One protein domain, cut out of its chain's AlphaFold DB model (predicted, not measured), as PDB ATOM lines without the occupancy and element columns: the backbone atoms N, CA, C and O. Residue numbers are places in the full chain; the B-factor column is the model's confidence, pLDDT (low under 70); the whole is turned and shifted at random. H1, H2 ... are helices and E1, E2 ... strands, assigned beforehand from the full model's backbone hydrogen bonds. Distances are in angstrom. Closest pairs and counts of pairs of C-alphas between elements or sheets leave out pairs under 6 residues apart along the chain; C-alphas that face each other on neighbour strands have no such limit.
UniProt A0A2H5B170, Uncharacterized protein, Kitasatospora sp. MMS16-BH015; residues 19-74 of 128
ATOM      1  N   TYR A  19     210.973 149.815 139.231       92.00
ATOM      2  CA  TYR A  19     211.657 149.874 140.505       92.00
ATOM      3  C   TYR A  19     212.527 148.635 140.654       92.00
ATOM      4  O   TYR A  19     212.121 147.527 140.283       92.00
ATOM      5  N   ARG A  20     213.709 148.812 141.236       93.44
ATOM      6  CA  ARG A  20     214.577 147.712 141.648       93.44
ATOM      7  C   ARG A  20     214.920 147.855 143.118       93.44
ATOM      8  O   ARG A  20     215.015 148.965 143.637       93.44
ATOM      9  N   LEU A  21     215.079 146.721 143.784       93.62
ATOM     10  CA  LEU A  21     215.636 146.659 145.120       93.62
ATOM     11  C   LEU A  21     216.832 145.711 145.135       93.62
ATOM     12  O   LEU A  21     216.804 144.645 144.510       93.62
ATOM     13  N   THR A  22     217.842 146.106 145.893       95.75
ATOM     14  CA  THR A  22     219.044 145.324 146.161       95.75
ATOM     15  C   THR A  22     219.103 145.075 147.658       95.75
ATOM     16  O   THR A  22     219.199 146.016 148.441       95.75
ATOM     17  N   ALA A  23     218.997 143.814 148.066       93.62
ATOM     18  CA  ALA A  23     219.053 143.409 149.463       93.62
ATOM     19  C   ALA A  23     220.370 142.694 149.756       93.62
ATOM     20  O   ALA A  23     220.710 141.718 149.086       93.62
ATOM     21  N   ALA A  24     221.096 143.162 150.764       93.50
ATOM     22  CA  ALA A  24     222.362 142.590 151.199       93.50
ATOM     23  C   ALA A  24     222.277 142.185 152.674       93.50
ATOM     24  O   ALA A  24     221.783 142.943 153.507       93.50
ATOM     25  N   TRP A  25     222.778 140.993 153.000       90.31
ATOM     26  CA  TRP A  25     222.906 140.525 154.379       90.31
ATOM     27  C   TRP A  25     224.374 140.533 154.781       90.31
ATOM     28  O   TRP A  25     225.218 140.173 153.961       90.31
ATOM     29  N   PRO A  26     224.698 140.828 156.049       86.56
ATOM     30  CA  PRO A  26     226.082 140.797 156.518       86.56
ATOM     31  C   PRO A  26     226.717 139.404 156.391       86.56
ATOM     32  O   PRO A  26     227.924 139.285 156.226       86.56
ATOM     33  N   SER A  27     225.906 138.344 156.445       83.94
ATOM     34  CA  SER A  27     226.353 136.954 156.337       83.94
ATOM     35  C   SER A  27     226.461 136.435 154.902       83.94
ATOM     36  O   SER A  27     226.980 135.341 154.698       83.94
ATOM     37  N   THR A  28     225.942 137.163 153.907       82.44
ATOM     38  CA  THR A  28     225.821 136.664 152.530       82.44
ATOM     39  C   THR A  28     226.575 137.562 151.565       82.44
ATOM     40  O   THR A  28     226.272 138.740 151.427       82.44
ATOM     41  N   THR A  29     227.521 136.983 150.824       86.38
ATOM     42  CA  THR A  29     228.334 137.717 149.841       86.38
ATOM     43  C   THR A  29     227.532 138.174 148.619       86.38
ATOM     44  O   THR A  29     227.878 139.171 147.994       86.38
ATOM     45  N   ARG A  30     226.471 137.448 148.243       89.56
ATOM     46  CA  ARG A  30     225.656 137.761 147.061       89.56
ATOM     47  C   ARG A  30     224.392 138.533 147.447       89.56
ATOM     48  O   ARG A  30     223.574 137.992 148.193       89.56
ATOM     49  N   PRO A  31     224.183 139.751 146.920       90.75
ATOM     50  CA  PRO A  31     222.947 140.476 147.154       90.75
ATOM     51  C   PRO A  31     221.782 139.826 146.396       90.75
ATOM     52  O   PRO A  31     221.945 139.289 145.299       90.75
ATOM     53  N   THR A  32     220.588 139.897 146.976       91.88
ATOM     54  CA  THR A  32     219.343 139.518 146.303       91.88
ATOM     55  C   THR A  32     218.792 140.715 145.544       91.88
ATOM     56  O   THR A  32     218.598 141.786 146.119       91.88
ATOM     57  N   LEU A  33     218.511 140.519 144.258       93.56
ATOM     58  CA  LEU A  33     217.918 141.526 143.386       93.56
ATOM     59  C   LEU A  33     216.443 141.215 143.152       93.56
ATOM     60  O   LEU A  33     216.068 140.069 142.902       93.56
ATOM     61  N   PHE A  34     215.607 142.245 143.192       92.25
ATOM     62  CA  PHE A  34     214.199 142.130 142.828       92.25
ATOM     63  C   PHE A  34     213.742 143.374 142.070       92.25
ATOM     64  O   PHE A  34     214.107 144.492 142.421       92.25
ATOM     65  N   GLN A  35     212.937 143.181 141.025       91.94
ATOM     66  CA  GLN A  35     212.454 144.251 140.153       91.94
ATOM     67  C   GLN A  35     210.939 144.162 139.967       91.94
ATOM     68  O   GLN A  35     210.372 143.072 139.890       91.94
ATOM     69  N   THR A  36     210.272 145.312 139.911       91.12
ATOM     70  CA  THR A  36     208.818 145.411 139.721       91.12
ATOM     71  C   THR A  36     208.435 146.808 139.238       91.12
ATOM     72  O   THR A  36     209.109 147.779 139.551       91.12
ATOM     73  N   THR A  37     207.325 146.943 138.521       89.69
ATOM     74  CA  THR A  37     206.715 148.252 138.215       89.69
ATOM     75  C   THR A  37     205.751 148.713 139.317       89.69
ATOM     76  O   THR A  37     205.429 149.891 139.426       89.69
ATOM     77  N   ASP A  38     205.308 147.793 140.179       89.69
ATOM     78  CA  ASP A  38     204.420 148.086 141.306       89.69
ATOM     79  C   ASP A  38     205.208 148.524 142.551       89.69
ATOM     80  O   ASP A  38     205.814 147.703 143.254       89.69
ATOM     81  N   ARG A  39     205.127 149.823 142.861       89.62
ATOM     82  CA  ARG A  39     205.731 150.438 144.050       89.62
ATOM     83  C   ARG A  39     205.237 149.827 145.364       89.62
ATOM     84  O   ARG A  39     206.029 149.644 146.285       89.62
ATOM     85  N   ARG A  40     203.952 149.471 145.479       91.44
ATOM     86  CA  ARG A  40     203.395 148.909 146.724       91.44
ATOM     87  C   ARG A  40     203.962 147.524 146.995       91.44
ATOM     88  O   ARG A  40     204.300 147.205 148.138       91.44
ATOM     89  N   ARG A  41     204.080 146.708 145.943       91.62
ATOM     90  CA  ARG A  41     204.726 145.395 146.025       91.62
ATOM     91  C   ARG A  41     206.194 145.538 146.414       91.62
ATOM     92  O   ARG A  41     206.638 144.814 147.303       91.62
ATOM     93  N   LEU A  42     206.907 146.492 145.815       93.50
ATOM     94  CA  LEU A  42     208.292 146.785 146.178       93.50
ATOM     95  C   LEU A  42     208.423 147.166 147.659       93.50
ATOM     96  O   LEU A  42     209.183 146.529 148.381       93.50
ATOM     97  N   ASP A  43     207.636 148.131 148.138       92.12
ATOM     98  CA  ASP A  43     207.673 148.576 149.536       92.12
ATOM     99  C   ASP A  43     207.341 147.445 150.521       92.12
ATOM    100  O   ASP A  43     207.844 147.419 151.648       92.12
ATOM    101  N   LYS A  44     206.464 146.508 150.139       94.56
ATOM    102  CA  LYS A  44     206.159 145.322 150.951       94.56
ATOM    103  C   LYS A  44     207.370 144.393 151.053       94.56
ATOM    104  O   LYS A  44     207.735 144.009 152.162       94.56
ATOM    105  N   VAL A  45     207.991 144.060 149.921       93.75
ATOM    106  CA  VAL A  45     209.165 143.172 149.873       93.75
ATOM    107  C   VAL A  45     210.352 143.811 150.591       93.75
ATOM    108  O   VAL A  45     210.988 143.160 151.412       93.75
ATOM    109  N   ALA A  46     210.599 145.102 150.368       92.94
ATOM    110  CA  ALA A  46     211.686 145.829 151.009       92.94
ATOM    111  C   ALA A  46     211.572 145.806 152.543       92.94
ATOM    112  O   ALA A  46     212.547 145.511 153.230       92.94
ATOM    113  N   ARG A  47     210.366 146.021 153.090       92.44
ATOM    114  CA  ARG A  47     210.115 145.904 154.539       92.44
ATOM    115  C   ARG A  47     210.311 144.483 155.061       92.44
ATOM    116  O   ARG A  47     210.847 144.313 156.149       92.44
ATOM    117  N   GLN A  48     209.882 143.474 154.304       92.81
ATOM    118  CA  GLN A  48     210.065 142.074 154.684       92.81
ATOM    119  C   GLN A  48     211.553 141.701 154.748       92.81
ATOM    120  O   GLN A  48     211.981 141.074 155.713       92.81
ATOM    121  N   LEU A  49     212.343 142.124 153.758       91.69
ATOM    122  CA  LEU A  49     213.783 141.865 153.705       91.69
ATOM    123  C   LEU A  49     214.538 142.635 154.796       91.69
ATOM    124  O   LEU A  49     215.365 142.049 155.492       91.69
ATOM    125  N   ALA A  50     214.190 143.903 155.025       92.25
ATOM    126  CA  ALA A  50     214.759 144.691 156.117       92.25
ATOM    127  C   ALA A  50     214.418 144.115 157.503       92.25
ATOM    128  O   ALA A  50     215.263 144.101 158.399       92.25
ATOM    129  N   GLY A  51     213.203 143.580 157.675       89.75
ATOM    130  CA  GLY A  51     212.791 142.865 158.887       89.75
ATOM    131  C   GLY A  51     213.502 141.521 159.081       89.75
ATOM    132  O   GLY A  51     213.683 141.085 160.214       89.75
ATOM    133  N   ALA A  52     213.962 140.893 157.997       89.12
ATOM    134  CA  ALA A  52     214.820 139.708 158.030       89.12
ATOM    135  C   ALA A  52     216.311 140.044 158.255       89.12
ATOM    136  O   ALA A  52     217.151 139.148 158.218       89.12
ATOM    137  N   GLY A  53     216.653 141.320 158.471       90.50
ATOM    138  CA  GLY A  53     218.018 141.766 158.751       90.50
ATOM    139  C   GLY A  53     218.857 142.105 157.518       90.50
ATOM    140  O   GLY A  53     220.077 142.183 157.640       90.50
ATOM    141  N   ALA A  54     218.240 142.310 156.351       92.12
ATOM    142  CA  ALA A  54     218.939 142.831 155.178       92.12
ATOM    143  C   ALA A  54     219.043 144.363 155.220       92.12
ATOM    144  O   ALA A  54     218.088 145.044 155.597       92.12
ATOM    145  N   THR A  55     220.150 144.912 154.736       93.56
ATOM    146  CA  THR A  55     220.178 146.295 154.245       93.56
ATOM    147  C   THR A  55     219.556 146.306 152.854       93.56
ATOM    148  O   THR A  55     219.912 145.473 152.017       93.56
ATOM    149  N   VAL A  56     218.606 147.209 152.600       95.00
ATOM    150  CA  VAL A  56     217.868 147.255 151.327       95.00
ATOM    151  C   VAL A  56     218.025 148.614 150.658       95.00
ATOM    152  O   VAL A  56     217.570 149.624 151.191       95.00
ATOM    153  N   ASP A  57     218.593 148.625 149.458       96.12
ATOM    154  CA  ASP A  57     218.658 149.787 148.573       96.12
ATOM    155  C   ASP A  57     217.516 149.745 147.557       96.12
ATOM    156  O   ASP A  57     217.295 148.721 146.915       96.12
ATOM    157  N   ILE A  58     216.774 150.846 147.425       94.44
ATOM    158  CA  ILE A  58     215.656 151.001 146.487       94.44
ATOM    159  C   ILE A  58     216.024 152.043 145.439       94.44
ATOM    160  O   ILE A  58     216.381 153.174 145.779       94.44
ATOM    161  N   GLU A  59     215.841 151.692 144.171       95.38
ATOM    162  CA  GLU A  59     216.130 152.556 143.030       95.38
ATOM    163  C   GLU A  59     214.943 152.581 142.056       95.38
ATOM    164  O   GLU A  59     214.234 151.586 141.872       95.38
ATOM    165  N   GLU A  60     214.723 153.732 141.428       93.25
ATOM    166  CA  GLU A  60     213.691 153.963 140.414       93.25
ATOM    167  C   GLU A  60     214.331 154.242 139.058       93.25
ATOM    168  O   GLU A  60     215.347 154.930 138.954       93.25
ATOM    169  N   HIS A  61     213.732 153.686 138.014       90.06
ATOM    170  CA  HIS A  61     214.120 153.925 136.639       90.06
ATOM    171  C   HIS A  61     213.611 155.300 136.203       90.06
ATOM    172  O   HIS A  61     212.402 155.530 136.126       90.06
ATOM    173  N   THR A  62     214.535 156.209 135.900       84.25
ATOM    174  CA  THR A  62     214.239 157.606 135.540       84.25
ATOM    175  C   THR A  62     214.191 157.840 134.029       84.25
ATOM    176  O   THR A  62     214.063 158.973 133.570       84.25
ATOM    177  N   GLY A  63     214.215 156.758 133.244       77.69
ATOM    178  CA  GLY A  63     214.272 156.798 131.785       77.69
ATOM    179  C   GLY A  63     215.701 156.666 131.261       77.69
ATOM    180  O   GLY A  63     216.670 156.727 132.011       77.69
ATOM    181  N   HIS A  64     215.834 156.435 129.953       77.94
ATOM    182  CA  HIS A  64     217.130 156.305 129.266       77.94
ATOM    183  C   HIS A  64     218.089 155.253 129.867       77.94
ATOM    184  O   HIS A  64     219.302 155.373 129.737       77.94
ATOM    185  N   GLY A  65     217.557 154.215 130.527       80.12
ATOM    186  CA  GLY A  65     218.358 153.176 131.182       80.12
ATOM    187  C   GLY A  65     219.012 153.616 132.496       80.12
ATOM    188  O   GLY A  65     219.766 152.841 133.088       80.12
ATOM    189  N   ALA A  66     218.727 154.833 132.967       84.50
ATOM    190  CA  ALA A  66     219.250 155.358 134.215       84.50
ATOM    191  C   ALA A  66     218.419 154.885 135.415       84.50
ATOM    192  O   ALA A  66     217.195 154.736 135.349       84.50
ATOM    193  N   TRP A  67     219.115 154.669 136.528       89.75
ATOM    194  CA  TRP A  67     218.531 154.304 137.810       89.75
ATOM    195  C   TRP A  67     218.937 155.336 138.848       89.75
ATOM    196  O   TRP A  67     220.111 155.686 138.961       89.75
ATOM    197  N   THR A  68     217.963 155.815 139.609       91.81
ATOM    198  CA  THR A  68     218.168 156.814 140.654       91.81
ATOM    199  C   THR A  68     217.825 156.202 142.001       91.81
ATOM    200  O   THR A  68     216.753 155.623 142.176       91.81
ATOM    201  N   ALA A  69     218.741 156.326 142.962       92.50
ATOM    202  CA  ALA A  69     218.508 155.886 144.330       92.50
ATOM    203  C   ALA A  69     217.368 156.696 144.955       92.50
ATOM    204  O   ALA A  69     217.417 157.923 145.005       92.50
ATOM    205  N   LEU A  70     216.342 155.994 145.433       91.62
ATOM    206  CA  LEU A  70     215.199 156.596 146.110       91.62
ATOM    207  C   LEU A  70     215.366 156.576 147.623       91.62
ATOM    208  O   LEU A  70     215.098 157.567 148.299       91.62
ATOM    209  N   ARG A  71     215.724 155.412 148.173       93.38
ATOM    210  CA  ARG A  71     215.796 155.208 149.621       93.38
ATOM    211  C   ARG A  71     216.648 153.994 149.959       93.38
ATOM    212  O   ARG A  71     216.534 152.963 149.304       93.38
ATOM    213  N   ARG A  72     217.383 154.091 151.062       94.06
ATOM    214  CA  ARG A  72     217.982 152.955 151.768       94.06
ATOM    215  C   ARG A  72     217.176 152.635 153.024       94.06
ATOM    216  O   ARG A  72     216.754 153.540 153.745       94.06
ATOM    217  N   LEU A  73     216.925 151.356 153.263       92.44
ATOM    218  CA  LEU A  73     216.346 150.838 154.496       92.44
ATOM    219  C   LEU A  73     217.437 150.098 155.258       92.44
ATOM    220  O   LEU A  73     218.011 149.128 154.758       92.44
ATOM    221  N   GLU A  74     217.674 150.551 156.480       92.00
ATOM    222  CA  GLU A  74     218.554 149.856 157.403       92.00
ATOM    223  C   GLU A  74     217.886 148.579 157.919       92.00
ATOM    224  O   GLU A  74     216.653 148.533 158.074       92.00
TER     225      GLU A  74
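Overview. This is residues 19 to 74 of the 128 residues of an uncharacterized protein of Kitasatospora sp. MMS16-BH015 (UniProt A0A2H5B170). A strongly twisted sheet of four antiparallel strands, with one helix, H1, packed along one face and the other face bare: a small two-layer domain. H1 lies over the inner strands E1 and E3, and the hairpin of E3 and E4 reaches past the helix at one end, while the loop between E1 and E2 reaches out at the other. The 56 printed residues hold one named helix and four named strands, in the order E1, E2, H1, E3, E4 along the chain; the sheet's order is E2, E1, E3, E4, and the class is mixed, helices and strands. The whole is compact, with a radius of gyration of the C-alphas of 11.0 A, and elongated, with spans of 35 by 22 by 15 A.

Arrangement. In the sheet, E1, residues 19 to 24, and E3, residues 55 to 63, are inner strands, antiparallel at 156 degrees between their directions; N 22 and O 57 are within hydrogen-bond range at 2.9 A. On the other side of E1 is the edge strand E2, residues 32 to 36, antiparallel to it at 165 degrees, with N 21 and O 34 at 2.8 A; E1 and E2 form a hairpin. The other edge strand is E4, residues 66 to 73, which forms a hairpin with E3, antiparallel at 153 degrees, with N 58 and O 71 at 2.8 A. E2 and E4 are apart. H1, residues 39 to 51, is on the sheet at a height over the sheet of 8.6 A. It runs along the strands, at 5 degrees to E1 on the local plane. The closest C-alphas of H1 and E1 are those of Arg 39 and Tyr 19, 6.9 A apart; those of H1 and E3 are Ala 50 and Val 56, 6.3 A apart. E2, H1 and E3 make a split strand-helix-strand unit, two strands running the same way with E1 between them in the sheet, and its crossover is right-handed. In H1 every O i to N i+4 pair is within hydrogen-bond range.

Along the chain. E1 begins at C-alpha 19, (211.657, 149.874, 140.505), and is 16.8 A long; E2 is 13.7 A long. H1 measures 18.1 A from C-alpha 39 at (205.731, 150.438, 144.050) to C-alpha 51. E3, the longest strand, measures 25.5 A, and E4 measures 21.0 A, ending at C-alpha 73, (216.346, 150.838, 154.496).

Size, cuts and confidence. The C-alphas of Ser 27 and His 64 are the two farthest apart, at 34.5 A. The printed part has no cut. The links E2 to H1, H1 to E3 and E3 to E4 are tight, and E1 to E2 is short. The mean pLDDT of the printed part is 90.8, and no printed residue is under 70.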